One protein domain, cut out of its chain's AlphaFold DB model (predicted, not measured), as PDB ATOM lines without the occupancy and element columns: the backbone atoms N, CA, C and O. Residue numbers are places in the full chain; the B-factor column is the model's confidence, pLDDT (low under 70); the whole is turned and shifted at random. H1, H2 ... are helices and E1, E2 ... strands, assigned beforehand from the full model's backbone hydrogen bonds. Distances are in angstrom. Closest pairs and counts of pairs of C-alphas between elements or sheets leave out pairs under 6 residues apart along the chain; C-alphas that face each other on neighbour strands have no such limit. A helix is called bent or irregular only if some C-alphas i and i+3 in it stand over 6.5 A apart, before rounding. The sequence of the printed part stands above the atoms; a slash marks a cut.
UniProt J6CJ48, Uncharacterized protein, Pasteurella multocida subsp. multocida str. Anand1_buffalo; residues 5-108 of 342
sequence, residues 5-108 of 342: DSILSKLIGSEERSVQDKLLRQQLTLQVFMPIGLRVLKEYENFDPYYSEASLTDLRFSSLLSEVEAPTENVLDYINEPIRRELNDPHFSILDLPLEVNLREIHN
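Overview. This is residues 5 to 108 of the 342 residues of an uncharacterized protein of Pasteurella multocida subsp. multocida str. Anand1_buffalo (UniProt J6CJ48). A long, bent helix, H2, makes a spine along the length of the domain, with a separate group of parts at each end of it. At one end the first part of H4 packs on arm H2a and points away from it nearly at a right angle, with H1 at that same end; at the other end a small two-stranded sheet, E1 and E2, lies beside arm H2b, with the short helices H3 and H5 next to it. The printed part has 104 residues with five named helices and two named strands, in the order H1 H2 E1 H3 H4 E2 H5; the sheet is antiparallel, in the order E1 - E2, and the class is mostly helix. The whole is only just loose, close to compact, with a radius of gyration of the C-alphas of 15.5 A, and elongated, spanning 48 by 28 by 27 A.

Along the chain. H1 is residues 5 to 12, beginning at C-alpha 5 at (124.823, 98.253, 93.506). H2, residues 19 to 45, was assigned as one helix by its hydrogen bonds but is bent: C-alphas 31 and 34 are 6.7 A apart. Its arms are H2a, residues 19 to 31, 18.3 A long, and H2b, residues 34 to 45, 16.1 A long, ending at C-alpha 45 at (150.068, 111.714, 106.576). E1, residues 55 to 60, is 13.8 A long, and H3 is residues 61 to 64. H4, residues 73 to 87, is 19.8 A long and neither bent nor irregular, but only just: C-alphas 78 and 81 are 6.2 A apart. E2, residues 98 to 102, is 13.3 A long. H5, residues 103 to 108, ends at C-alpha 108 at (146.383, 98.141, 109.666).

Arrangement. H1 and H4 only just touch, with 3 pairs of C-alphas within 8 A, the closest being Leu 11 and Ile 79 at 6.9 A; they run opposite ways at a shallow tilt of 5 degrees. H2a touches H4, about perpendicular at 81 degrees, with the C-alphas of Leu 28 and Val 75 closest, 5.7 A apart. H2a and H2b stand at a shallow tilt of 29 degrees. H2b touches H3 with its residues 35 to 39 alone, the C-alphas of Ile 36 and Leu 64 being closest at 5.8 A. H2b and E1 are near each other. E1 and E2 are antiparallel at 166 degrees, with N 56 and O 101, 2.8 A apart, and N 99 and O 59, 2.8 A, within hydrogen-bond range. H5 is close to H2b but not clearly touching, the closest C-alphas, Tyr 44 and Leu 103, being 6.2 A apart. H4 and H2b are apart. Every O i to N i+4 pair is within hydrogen-bond range in H1, H2a, H2b and H5, and 8 of 11 are in H4; H3 is too short for such a pair.

Size, cuts and confidence. The two C-alphas farthest apart, Ser 18 and Tyr 51, are 48.6 A apart. Residues 14 to 20, of which 19 and 20 belong to H2a, stand free. The printed part has no cut and no long link; the links E1 to H3 and E2 to H5 are tight. The mean pLDDT of the printed part is 91.1, and no printed residue is under 70.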
ATOM      1  N   ASP A   5     123.768  98.773  94.363       80.94
ATOM      2  CA  ASP A   5     124.823  98.253  93.506       80.94
ATOM      3  C   ASP A   5     124.514  98.441  92.017       80.94
ATOM      4  O   ASP A   5     125.427  98.718  91.246       80.94
ATOM      5  N   SER A   6     123.243  98.387  91.594       83.19
ATOM      6  CA  SER A   6     122.887  98.580  90.180       83.19
ATOM      7  C   SER A   6     123.122 100.022  89.726       83.19
ATOM      8  O   SER A   6     123.696 100.264  88.662       83.19
ATOM      9  N   ILE A   7     122.711 101.005  90.534       84.25
ATOM     10  CA  ILE A   7     122.900 102.421  90.199       84.25
ATOM     11  C   ILE A   7     124.369 102.839  90.319       84.25
ATOM     12  O   ILE A   7     124.863 103.588  89.476       84.25
ATOM     13  N   LEU A   8     125.100 102.313  91.303       85.44
ATOM     14  CA  LEU A   8     126.530 102.578  91.448       85.44
ATOM     15  C   LEU A   8     127.347 101.884  90.350       85.44
ATOM     16  O   LEU A   8     128.219 102.523  89.763       85.44
ATOM     17  N   SER A   9     127.030 100.636  89.989       85.25
ATOM     18  CA  SER A   9     127.641  99.937  88.845       85.25
ATOM     19  C   SER A   9     127.469 100.735  87.555       85.25
ATOM     20  O   SER A   9     128.423 100.947  86.803       85.25
ATOM     21  N   LYS A  10     126.274 101.295  87.360       82.56
ATOM     22  CA  LYS A  10     125.996 102.224  86.272       82.56
ATOM     23  C   LYS A  10     126.909 103.448  86.353       82.56
ATOM     24  O   LYS A  10     127.599 103.732  85.381       82.56
ATOM     25  N   LEU A  11     126.859 104.221  87.434       85.06
ATOM     26  CA  LEU A  11     127.478 105.554  87.511       85.06
ATOM     27  C   LEU A  11     129.010 105.519  87.604       85.06
ATOM     28  O   LEU A  11     129.695 106.366  87.036       85.06
ATOM     29  N   ILE A  12     129.554 104.546  88.330       84.81
ATOM     30  CA  ILE A  12     130.975 104.478  88.687       84.81
ATOM     31  C   ILE A  12     131.599 103.089  88.465       84.81
ATOM     32  O   ILE A  12     132.787 102.918  88.725       84.81
ATOM     33  N   GLY A  13     130.843 102.111  87.953       81.44
ATOM     34  CA  GLY A  13     131.311 100.750  87.664       81.44
ATOM     35  C   GLY A  13     131.810 100.535  86.230       81.44
ATOM     36  O   GLY A  13     132.187 101.471  85.526       81.44
ATOM     37  N   SER A  14     131.874  99.278  85.791       74.88
ATOM     38  CA  SER A  14     132.517  98.858  84.533       74.88
ATOM     39  C   SER A  14     131.574  98.753  83.327       74.88
ATOM     40  O   SER A  14     131.975  98.218  82.296       74.88
ATOM     41  N   GLU A  15     130.337  99.237  83.437       80.75
ATOM     42  CA  GLU A  15     129.343  99.137  82.363       80.75
ATOM     43  C   GLU A  15     129.724  99.976  81.131       80.75
ATOM     44  O   GLU A  15     130.244 101.093  81.237       80.75
ATOM     45  N   GLU A  16     129.455  99.437  79.937       71.25
ATOM     46  CA  GLU A  16     129.663 100.163  78.688       71.25
ATOM     47  C   GLU A  16     128.686 101.335  78.575       71.25
ATOM     48  O   GLU A  16     127.474 101.189  78.724       71.25
ATOM     49  N   ARG A  17     129.230 102.523  78.300       76.00
ATOM     50  CA  ARG A  17     128.463 103.763  78.206       76.00
ATOM     51  C   ARG A  17     128.864 104.617  77.015       76.00
ATOM     52  O   ARG A  17     129.929 104.427  76.417       76.00
ATOM     53  N   SER A  18     128.011 105.601  76.739       85.25
ATOM     54  CA  SER A  18     128.275 106.667  75.782       85.25
ATOM     55  C   SER A  18     129.615 107.361  76.069       85.25
ATOM     56  O   SER A  18     130.104 107.401  77.202       85.25
ATOM     57  N   VAL A  19     130.223 107.938  75.029       86.75
ATOM     58  CA  VAL A  19     131.463 108.721  75.167       86.75
ATOM     59  C   VAL A  19     131.271 109.877  76.156       86.75
ATOM     60  O   VAL A  19     132.153 110.146  76.969       86.75
ATOM     61  N   GLN A  20     130.098 110.512  76.133       87.56
ATOM     62  CA  GLN A  20     129.750 111.613  77.028       87.56
ATOM     63  C   GLN A  20     129.723 111.179  78.500       87.56
ATOM     64  O   GLN A  20     130.311 111.851  79.343       87.56
ATOM     65  N   ASP A  21     129.116 110.035  78.814       87.25
ATOM     66  CA  ASP A  21     129.101 109.508  80.182       87.25
ATOM     67  C   ASP A  21     130.498 109.138  80.680       87.25
ATOM     68  O   ASP A  21     130.820 109.364  81.843       87.25
ATOM     69  N   LYS A  22     131.349 108.572  79.811       89.06
ATOM     70  CA  LYS A  22     132.742 108.256  80.168       89.06
ATOM     71  C   LYS A  22     133.511 109.523  80.546       89.06
ATOM     72  O   LYS A  22     134.257 109.505  81.525       89.06
ATOM     73  N   LEU A  23     133.293 110.617  79.810       92.44
ATOM     74  CA  LEU A  23     133.865 111.925  80.125       92.44
ATOM     75  C   LEU A  23     133.321 112.473  81.449       92.44
ATOM     76  O   LEU A  23     134.115 112.862  82.299       92.44
ATOM     77  N   LEU A  24     132.002 112.456  81.668       94.00
ATOM     78  CA  LEU A  24     131.399 112.924  82.923       94.00
ATOM     79  C   LEU A  24     131.865 112.103  84.129       94.00
ATOM     80  O   LEU A  24     132.182 112.678  85.164       94.00
ATOM     81  N   ARG A  25     132.018 110.783  83.984       92.88
ATOM     82  CA  ARG A  25     132.596 109.917  85.019       92.88
ATOM     83  C   ARG A  25     134.047 110.277  85.322       92.88
ATOM     84  O   ARG A  25     134.439 110.342  86.484       92.88
ATOM     85  N   GLN A  26     134.860 110.514  84.292       93.62
ATOM     86  CA  GLN A  26     136.237 110.970  84.482       93.62
ATOM     87  C   GLN A  26     136.273 112.318  85.215       93.62
ATOM     88  O   GLN A  26     137.057 112.481  86.148       93.62
ATOM     89  N   GLN A  27     135.411 113.261  84.829       96.00
ATOM     90  CA  GLN A  27     135.305 114.566  85.478       96.00
ATOM     91  C   GLN A  27     134.816 114.452  86.925       96.00
ATOM     92  O   GLN A  27     135.398 115.085  87.797       96.00
ATOM     93  N   LEU A  28     133.843 113.584  87.211       96.12
ATOM     94  CA  LEU A  28     133.407 113.270  88.572       96.12
ATOM     95  C   LEU A  28     134.576 112.771  89.430       96.12
ATOM     96  O   LEU A  28     134.789 113.261  90.538       96.12
ATOM     97  N   THR A  29     135.383 111.846  88.907       95.75
ATOM     98  CA  THR A  29     136.582 111.378  89.609       95.75
ATOM     99  C   THR A  29     137.573 112.511  89.859       95.75
ATOM    100  O   THR A  29     138.098 112.615  90.963       95.75
ATOM    101  N   LEU A  30     137.830 113.371  88.873       96.12
ATOM    102  CA  LEU A  30     138.810 114.455  88.989       96.12
ATOM    103  C   LEU A  30     138.355 115.597  89.906       96.12
ATOM    104  O   LEU A  30     139.188 116.159  90.610       96.12
ATOM    105  N   GLN A  31     137.065 115.937  89.895       96.81
ATOM    106  CA  GLN A  31     136.517 117.095  90.606       96.81
ATOM    107  C   GLN A  31     135.999 116.747  92.008       96.81
ATOM    108  O   GLN A  31     135.987 117.609  92.879       96.81
ATOM    109  N   VAL A  32     135.593 115.492  92.251       96.25
ATOM    110  CA  VAL A  32     135.009 115.066  93.537       96.25
ATOM    111  C   VAL A  32     135.889 114.029  94.231       96.25
ATOM    112  O   VAL A  32     136.450 114.298  95.292       96.25
ATOM    113  N   PHE A  33     136.048 112.838  93.647       95.69
ATOM    114  CA  PHE A  33     136.659 111.714  94.371       95.69
ATOM    115  C   PHE A  33     138.164 111.872  94.598       95.69
ATOM    116  O   PHE A  33     138.655 111.536  95.675       95.69
ATOM    117  N   MET A  34     138.908 112.385  93.617       96.19
ATOM    118  CA  MET A  34     140.352 112.573  93.735       96.19
ATOM    119  C   MET A  34     140.705 113.636  94.791       96.19
ATOM    120  O   MET A  34     141.516 113.313  95.658       96.19
ATOM    121  N   PRO A  35     140.106 114.846  94.813       96.38
ATOM    122  CA  PRO A  35     140.365 115.818  95.875       96.38
ATOM    123  C   PRO A  35     140.002 115.300  97.271       96.38
ATOM    124  O   PRO A  35     140.797 115.452  98.198       96.38
ATOM    125  N   ILE A  36     138.863 114.609  97.415       95.69
ATOM    126  CA  ILE A  36     138.465 113.976  98.682       95.69
ATOM    127  C   ILE A  36     139.487 112.920  99.109       95.69
ATOM    128  O   ILE A  36     139.961 112.937 100.245       95.69
ATOM    129  N   GLY A  37     139.883 112.028  98.196       94.44
ATOM    130  CA  GLY A  37     140.890 111.005  98.462       94.44
ATOM    131  C   GLY A  37     142.238 111.608  98.860       94.44
ATOM    132  O   GLY A  37     142.857 111.159  99.822       94.44
ATOM    133  N   LEU A  38     142.673 112.672  98.180       94.06
ATOM    134  CA  LEU A  38     143.880 113.416  98.539       94.06
ATOM    135  C   LEU A  38     143.758 114.074  99.915       94.06
ATOM    136  O   LEU A  38     144.738 114.076 100.661       94.06
ATOM    137  N   ARG A  39     142.577 114.585 100.287       93.12
ATOM    138  CA  ARG A  39     142.354 115.130 101.627       93.12
ATOM    139  C   ARG A  39     142.471 114.044 102.691       93.12
ATOM    140  O   ARG A  39     143.213 114.239 103.647       93.12
ATOM    141  N   VAL A  40     141.843 112.887 102.489       93.62
ATOM    142  CA  VAL A  40     141.972 111.730 103.393       93.62
ATOM    143  C   VAL A  40     143.433 111.293 103.525       93.62
ATOM    144  O   VAL A  40     143.910 111.067 104.634       93.62
ATOM    145  N   LEU A  41     144.176 111.220 102.416       93.25
ATOM    146  CA  LEU A  41     145.603 110.892 102.442       93.25
ATOM    147  C   LEU A  41     146.428 111.944 103.192       93.25
ATOM    148  O   LEU A  41     147.342 111.576 103.923       93.25
ATOM    149  N   LYS A  42     146.106 113.234 103.045       92.25
ATOM    150  CA  LYS A  42     146.767 114.338 103.756       92.25
ATOM    151  C   LYS A  42     146.520 114.277 105.263       92.25
ATOM    152  O   LYS A  42     147.454 114.500 106.024       92.25
ATOM    153  N   GLU A  43     145.305 113.945 105.694       92.50
ATOM    154  CA  GLU A  43     145.027 113.690 107.113       92.50
ATOM    155  C   GLU A  43     145.786 112.453 107.607       92.50
ATOM    156  O   GLU A  43     146.430 112.483 108.655       92.50
ATOM    157  N   TYR A  44     145.806 111.384 106.806       94.75
ATOM    158  CA  TYR A  44     146.551 110.174 107.133       94.75
ATOM    159  C   TYR A  44     148.073 110.396 107.207       94.75
ATOM    160  O   TYR A  44     148.735 109.748 108.013       94.75
ATOM    161  N   GLU A  45     148.652 111.325 106.434       93.25
ATOM    162  CA  GLU A  45     150.068 111.714 106.576       93.25
ATOM    163  C   GLU A  45     150.402 112.230 107.987       93.25
ATOM    164  O   GLU A  45     151.545 112.090 108.419       93.25
ATOM    165  N   ASN A  46     149.433 112.818 108.698       91.19
ATOM    166  CA  ASN A  46     149.610 113.352 110.053       91.19
ATOM    167  C   ASN A  46     149.151 112.377 111.150       91.19
ATOM    168  O   ASN A  46     149.254 112.699 112.333       91.19
ATOM    169  N   PHE A  47     148.641 111.204 110.774       94.56
ATOM    170  CA  PHE A  47     148.160 110.202 111.716       94.56
ATOM    171  C   PHE A  47     149.326 109.514 112.436       94.56
ATOM    172  O   PHE A  47     150.169 108.863 111.814       94.56
ATOM    173  N   ASP A  48     149.339 109.595 113.763       90.69
ATOM    174  CA  ASP A  48     150.205 108.805 114.629       90.69
ATOM    175  C   ASP A  48     149.423 107.600 115.190       90.69
ATOM    176  O   ASP A  48     148.479 107.788 115.964       90.69
ATOM    177  N   PRO A  49     149.812 106.350 114.862       87.38
ATOM    178  CA  PRO A  49     149.139 105.145 115.351       87.38
ATOM    179  C   PRO A  49     149.039 105.018 116.881       87.38
ATOM    180  O   PRO A  49     148.191 104.263 117.370       87.38
ATOM    181  N   TYR A  50     149.884 105.719 117.639       85.75
ATOM    182  CA  TYR A  50     149.925 105.642 119.099       85.75
ATOM    183  C   TYR A  50     149.144 106.761 119.788       85.75
ATOM    184  O   TYR A  50     148.587 106.519 120.858       85.75
ATOM    185  N   TYR A  51     149.086 107.953 119.190       84.31
ATOM    186  CA  TYR A  51     148.578 109.155 119.866       84.31
ATOM    187  C   TYR A  51     147.396 109.832 119.168       84.31
ATOM    188  O   TYR A  51     146.654 110.557 119.824       84.31
ATOM    189  N   SER A  52     147.210 109.635 117.861       82.56
ATOM    190  CA  SER A  52     146.147 110.312 117.117       82.56
ATOM    191  C   SER A  52     144.794 109.629 117.283       82.56
ATOM    192  O   SER A  52     144.693 108.400 117.384       82.56
ATOM    193  N   GLU A  53     143.736 110.438 117.211       79.69
ATOM    194  CA  GLU A  53     142.386 109.927 117.001       79.69
ATOM    195  C   GLU A  53     142.328 109.115 115.703       79.69
ATOM    196  O   GLU A  53     142.911 109.465 114.676       79.69
ATOM    197  N   ALA A  54     141.658 107.968 115.776       79.06
ATOM    198  CA  ALA A  54     141.670 106.973 114.713       79.06
ATOM    199  C   ALA A  54     140.682 107.269 113.581       79.06
ATOM    200  O   ALA A  54     140.690 106.528 112.599       79.06
ATOM    201  N   SER A  55     139.845 108.299 113.706       82.19
ATOM    202  CA  SER A  55     138.703 108.499 112.821       82.19
ATOM    203  C   SER A  55     138.571 109.947 112.369       82.19
ATOM    204  O   SER A  55     138.619 110.864 113.180       82.19
ATOM    205  N   LEU A  56     138.336 110.132 111.072       84.19
ATOM    206  CA  LEU A  56     137.786 111.360 110.513       84.19
ATOM    207  C   LEU A  56     136.264 111.229 110.567       84.19
ATOM    208  O   LEU A  56     135.699 110.398 109.854       84.19
ATOM    209  N   THR A  57     135.636 111.998 111.453       80.81
ATOM    210  CA  THR A  57     134.181 112.033 111.663       80.81
ATOM    211  C   THR A  57     133.654 113.441 111.393       80.81
ATOM    212  O   THR A  57     134.434 114.391 111.332       80.81
ATOM    213  N   ASP A  58     132.348 113.560 111.148       81.00
ATOM    214  CA  ASP A  58     131.638 114.830 110.914       81.00
ATOM    215  C   ASP A  58     132.080 115.646 109.682       81.00
ATOM    216  O   ASP A  58     131.679 116.801 109.509       81.00
ATOM    217  N   LEU A  59     132.855 115.050 108.771       88.81
ATOM    218  CA  LEU A  59     133.228 115.679 107.505       88.81
ATOM    219  C   LEU A  59     132.193 115.363 106.428       88.81
ATOM    220  O   LEU A  59     131.811 114.214 106.229       88.81
ATOM    221  N   ARG A  60     131.770 116.386 105.689       94.19
ATOM    222  CA  ARG A  60     130.944 116.234 104.481       94.19
ATOM    223  C   ARG A  60     131.779 116.424 103.230       94.19
ATOM    224  O   ARG A  60     132.798 117.118 103.264       94.19
ATOM    225  N   PHE A  61     131.313 115.891 102.107       95.38
ATOM    226  CA  PHE A  61     131.970 116.076 100.810       95.38
ATOM    227  C   PHE A  61     132.199 117.562 100.493       95.38
ATOM    228  O   PHE A  61     133.305 117.942 100.125       95.38
ATOM    229  N   SER A  62     131.209 118.421 100.742       94.81
ATOM    230  CA  SER A  62     131.331 119.885 100.628       94.81
ATOM    231  C   SER A  62     132.494 120.458 101.442       94.81
ATOM    232  O   SER A  62     133.291 121.233 100.919       94.81
ATOM    233  N   SER A  63     132.635 120.052 102.708       92.44
ATOM    234  CA  SER A  63     133.728 120.519 103.571       92.44
ATOM    235  C   SER A  63     135.102 120.064 103.068       92.44
ATOM    236  O   SER A  63     136.056 120.842 103.083       92.44
ATOM    237  N   LEU A  64     135.191 118.838 102.544       92.06
ATOM    238  CA  LEU A  64     136.427 118.253 102.015       92.06
ATOM    239  C   LEU A  64     136.862 118.891 100.691       92.06
ATOM    240  O   LEU A  64     138.045 118.860 100.358       92.06
ATOM    241  N   LEU A  65     135.915 119.477  99.958       94.81
ATOM    242  CA  LEU A  65     136.137 120.164  98.687       94.81
ATOM    243  C   LEU A  65     136.314 121.685  98.837       94.81
ATOM    244  O   LEU A  65     136.541 122.368  97.848       94.81
ATOM    245  N   SER A  66     136.256 122.228 100.057       91.88
ATOM    246  CA  SER A  66     136.305 123.681 100.300       91.88
ATOM    247  C   SER A  66     137.611 124.368  99.872       91.88
ATOM    248  O   SER A  66     137.617 125.571  99.619       91.88
ATOM    249  N   GLU A  67     138.716 123.619  99.781       89.81
ATOM    250  CA  GLU A  67     140.040 124.121  99.375       89.81
ATOM    251  C   GLU A  67     140.309 123.970  97.860       89.81
ATOM    252  O   GLU A  67     141.405 124.298  97.401       89.81
ATOM    253  N   VAL A  68     139.353 123.452  97.078       93.12
ATOM    254  CA  VAL A  68     139.491 123.240  95.626       93.12
ATOM    255  C   VAL A  68     138.374 123.932  94.847       93.12
ATOM    256  O   VAL A  68     137.397 124.414  95.414       93.12
ATOM    257  N   GLU A  69     138.532 124.009  93.525       93.25
ATOM    258  CA  GLU A  69     137.477 124.509  92.646       93.25
ATOM    259  C   GLU A  69     136.227 123.626  92.757       93.25
ATOM    260  O   GLU A  69     136.318 122.395  92.791       93.25
ATOM    261  N   ALA A  70     135.059 124.267  92.845       93.62
ATOM    262  CA  ALA A  70     133.796 123.564  93.002       93.62
ATOM    263  C   ALA A  70     133.503 122.678  91.776       93.62
ATOM    264  O   ALA A  70     133.766 123.099  90.644       93.62
ATOM    265  N   PRO A  71     132.919 121.480  91.966       96.62
ATOM    266  CA  PRO A  71     132.510 120.645  90.846       96.62
ATOM    267  C   PRO A  71     131.496 121.367  89.954       96.62
ATOM    268  O   PRO A  71     130.613 122.071  90.447       96.62
ATOM    269  N   THR A  72     131.596 121.171  88.642       97.06
ATOM    270  CA  THR A  72     130.672 121.796  87.691       97.06
ATOM    271  C   THR A  72     129.265 121.207  87.808       97.06
ATOM    272  O   THR A  72     129.096 120.032  88.138       97.06
ATOM    273  N   GLU A  73     128.240 122.001  87.481       96.69
ATOM    274  CA  GLU A  73     126.835 121.568  87.570       96.69
ATOM    275  C   GLU A  73     126.572 120.288  86.769       96.69
ATOM    276  O   GLU A  73     126.024 119.339  87.310       96.69
ATOM    277  N   ASN A  74     127.094 120.183  85.541       96.31
ATOM    278  CA  ASN A  74     126.963 118.971  84.721       96.31
ATOM    279  C   ASN A  74     127.506 117.705  85.414       96.31
ATOM    280  O   ASN A  74     126.974 116.613  85.217       96.31
ATOM    281  N   VAL A  75     128.584 117.829  86.197       96.00
ATOM    282  CA  VAL A  75     129.174 116.714  86.953       96.00
ATOM    283  C   VAL A  75     128.325 116.376  88.174       96.00
ATOM    284  O   VAL A  75     128.131 115.199  88.478       96.00
ATOM    285  N   LEU A  76     127.800 117.391  88.863       96.88
ATOM    286  CA  LEU A  76     126.894 117.198  89.992       96.88
ATOM    287  C   LEU A  76     125.578 116.564  89.539       96.88
ATOM    288  O   LEU A  76     125.138 115.597  90.153       96.88
ATOM    289  N   ASP A  77     124.991 117.033  88.444       96.06
ATOM    290  CA  ASP A  77     123.757 116.491  87.878       96.06
ATOM    291  C   ASP A  77     123.946 115.047  87.416       96.06
ATOM    292  O   ASP A  77     123.086 114.203  87.669       96.06
ATOM    293  N   TYR A  78     125.103 114.726  86.824       95.00
ATOM    294  CA  TYR A  78     125.439 113.367  86.398       95.00
ATOM    295  C   TYR A  78     125.302 112.326  87.522       95.00
ATOM    296  O   TYR A  78     124.837 111.214  87.266       95.00
ATOM    297  N   ILE A  79     125.678 112.673  88.759       95.06
ATOM    298  CA  ILE A  79     125.575 111.767  89.912       95.06
ATOM    299  C   ILE A  79     124.302 111.980  90.736       95.06
ATOM    300  O   ILE A  79     123.685 111.006  91.168       95.06
ATOM    301  N   ASN A  80     123.876 113.227  90.932       95.94
ATOM    302  CA  ASN A  80     122.738 113.549  91.783       95.94
ATOM    303  C   ASN A  80     121.416 113.159  91.126       95.94
ATOM    304  O   ASN A  80     120.587 112.557  91.794       95.94
ATOM    305  N   GLU A  81     121.204 113.445  89.838       94.75
ATOM    306  CA  GLU A  81     119.906 113.214  89.188       94.75
ATOM    307  C   GLU A  81     119.478 111.740  89.192       94.75
ATOM    308  O   GLU A  81     118.336 111.451  89.572       94.75
ATOM    309  N   PRO A  82     120.348 110.773  88.838       92.56
ATOM    310  CA  PRO A  82     119.979 109.366  88.925       92.56
ATOM    311  C   PRO A  82     119.676 108.936  90.365       92.56
ATOM    312  O   PRO A  82     118.710 108.207  90.584       92.56
ATOM    313  N   ILE A  83     120.452 109.411  91.347       92.81
ATOM    314  CA  ILE A  83     120.263 109.045  92.757       92.81
ATOM    315  C   ILE A  83     118.988 109.680  93.329       92.81
ATOM    316  O   ILE A  83     118.221 108.985  93.988       92.81
ATOM    317  N   ARG A  84     118.687 110.947  93.018       94.44
ATOM    318  CA  ARG A  84     117.435 111.628  93.404       94.44
ATOM    319  C   ARG A  84     116.210 110.851  92.934       94.44
ATOM    320  O   ARG A  84     115.285 110.629  93.712       94.44
ATOM    321  N   ARG A  85     116.214 110.386  91.679       92.19
ATOM    322  CA  ARG A  85     115.128 109.563  91.110       92.19
ATOM    323  C   ARG A  85     115.018 108.207  91.809       92.19
ATOM    324  O   ARG A  85     113.914 107.759  92.119       92.19
ATOM    325  N   GLU A  86     116.154 107.574  92.092       90.19
ATOM    326  CA  GLU A  86     116.204 106.269  92.756       90.19
ATOM    327  C   GLU A  86     115.861 106.339  94.254       90.19
ATOM    328  O   GLU A  86     115.351 105.371  94.812       90.19
ATOM    329  N   LEU A  87     116.065 107.476  94.915       89.69
ATOM    330  CA  LEU A  87     115.671 107.693  96.312       89.69
ATOM    331  C   LEU A  87     114.293 108.353  96.451       89.69
ATOM    332  O   LEU A  87     113.722 108.337  97.538       89.69
ATOM    333  N   ASN A  88     113.742 108.894  95.360       92.06
ATOM    334  CA  ASN A  88     112.579 109.785  95.372       92.06
ATOM    335  C   ASN A  88     112.766 110.975  96.338       92.06
ATOM    336  O   ASN A  88     111.835 111.379  97.033       92.06
ATOM    337  N   ASP A  89     113.986 111.512  96.380       93.25
ATOM    338  CA  ASP A  89     114.376 112.647  97.214       93.25
ATOM    339  C   ASP A  89     114.975 113.746  96.323       93.25
ATOM    340  O   ASP A  89     116.097 113.584  95.841       93.25
ATOM    341  N   PRO A  90     114.261 114.860  96.078       92.62
ATOM    342  CA  PRO A  90     114.769 115.954  95.254       92.62
ATOM    343  C   PRO A  90     115.877 116.761  95.947       92.62
ATOM    344  O   PRO A  90     116.585 117.512  95.277       92.62
ATOM    345  N   HIS A  91     116.041 116.623  97.265       94.62
ATOM    346  CA  HIS A  91     117.033 117.358  98.047       94.62
ATOM    347  C   HIS A  91     118.374 116.630  98.152       94.62
ATOM    348  O   HIS A  91     119.337 117.218  98.645       94.62
ATOM    349  N   PHE A  92     118.475 115.393  97.653       95.19
ATOM    350  CA  PHE A  92     119.735 114.662  97.661       95.19
ATOM    351  C   PHE A  92     120.838 115.436  96.920       95.19
ATOM    352  O   PHE A  92     120.657 115.923  95.794       95.19
ATOM    353  N   SER A  93     122.010 115.498  97.544       95.81
ATOM    354  CA  SER A  93     123.237 116.028  96.964       95.81
ATOM    355  C   SER A  93     124.422 115.225  97.475       95.81
ATOM    356  O   SER A  93     124.596 115.049  98.682       95.81
ATOM    357  N   ILE A  94     125.294 114.799  96.565       95.19
ATOM    358  CA  ILE A  94     126.558 114.153  96.921       95.19
ATOM    359  C   ILE A  94     127.429 115.035  97.826       95.19
ATOM    360  O   ILE A  94     128.196 114.516  98.627       95.19
ATOM    361  N   LEU A  95     127.296 116.364  97.744       95.94
ATOM    362  CA  LEU A  95     128.069 117.305  98.559       95.94
ATOM    363  C   LEU A  95     127.666 117.289 100.041       95.94
ATOM    364  O   LEU A  95     128.464 117.678 100.899       95.94
ATOM    365  N   ASP A  96     126.458 116.820 100.348       95.50
ATOM    366  CA  ASP A  96     125.956 116.689 101.714       95.50
ATOM    367  C   ASP A  96     126.265 115.324 102.334       95.50
ATOM    368  O   ASP A  96     126.015 115.118 103.522       95.50
ATOM    369  N   LEU A  97     126.849 114.406 101.554       93.44
ATOM    370  CA  LEU A  97     127.172 113.068 102.018       93.44
ATOM    371  C   LEU A  97     128.230 113.134 103.137       93.44
ATOM    372  O   LEU A  97     129.302 113.725 102.926       93.44
ATOM    373  N   PRO A  98     127.963 112.541 104.317       93.50
ATOM    374  CA  PRO A  98     128.969 112.405 105.356       93.50
ATOM    375  C   PRO A  98     130.027 111.385 104.933       93.50
ATOM    376  O   PRO A  98     129.729 110.367 104.306       93.50
ATOM    377  N   LEU A  99     131.275 111.659 105.294       92.12
ATOM    378  CA  LEU A  99     132.405 110.769 105.108       92.12
ATOM    379  C   LEU A  99     132.964 110.379 106.476       92.12
ATOM    380  O   LEU A  99     133.516 111.213 107.192       92.12
ATOM    381  N   GLU A 100     132.887 109.090 106.785       91.94
ATOM    382  CA  GLU A 100     133.541 108.496 107.946       91.94
ATOM    383  C   GLU A 100     134.731 107.657 107.484       91.94
ATOM    384  O   GLU A 100     134.586 106.715 106.701       91.94
ATOM    385  N   VAL A 101     135.931 107.991 107.963       92.69
ATOM    386  CA  VAL A 101     137.148 107.238 107.629       92.69
ATOM    387  C   VAL A 101     137.875 106.835 108.892       92.69
ATOM    388  O   VAL A 101     138.315 107.681 109.662       92.69
ATOM    389  N   ASN A 102     138.097 105.533 109.054       93.44
ATOM    390  CA  ASN A 102     138.958 104.998 110.098       93.44
ATOM    391  C   ASN A 102     140.416 104.931 109.600       93.44
ATOM    392  O   ASN A 102     140.811 104.015 108.873       93.44
ATOM    393  N   LEU A 103     141.227 105.909 110.000       95.25
ATOM    394  CA  LEU A 103     142.652 106.014 109.678       95.25
ATOM    395  C   LEU A 103     143.471 104.853 110.255       95.25
ATOM    396  O   LEU A 103     144.449 104.417 109.645       95.25
ATOM    397  N   ARG A 104     143.055 104.299 111.400       94.19
ATOM    398  CA  ARG A 104     143.705 103.118 111.985       94.19
ATOM    399  C   ARG A 104     143.472 101.870 111.142       94.19
ATOM    400  O   ARG A 104     144.387 101.068 110.986       94.19
ATOM    401  N   GLU A 105     142.289 101.715 110.564       94.12
ATOM    402  CA  GLU A 105     142.006 100.609 109.649       94.12
ATOM    403  C   GLU A 105     142.822 100.734 108.356       94.12
ATOM    404  O   GLU A 105     143.428  99.754 107.920       94.12
ATOM    405  N   ILE A 106     142.943 101.946 107.796       95.06
ATOM    406  CA  ILE A 106     143.876 102.222 106.687       95.06
ATOM    407  C   ILE A 106     145.298 101.790 107.075       95.06
ATOM    408  O   ILE A 106     145.963 101.073 106.325       95.06
ATOM    409  N   HIS A 107     145.759 102.172 108.267       95.81
ATOM    410  CA  HIS A 107     147.078 101.797 108.770       95.81
ATOM    411  C   HIS A 107     147.278 100.287 108.885       95.81
ATOM    412  O   HIS A 107     148.265  99.749 108.381       95.81
ATOM    413  N   ASN A 108     146.323  99.587 109.491       94.88
ATOM    414  CA  ASN A 108     146.383  98.141 109.666       94.88
ATOM    415  C   ASN A 108     146.417  97.405 108.323       94.88
ATOM    416  O   ASN A 108     147.148  96.425 108.184       94.88
TER     417      ASN A 108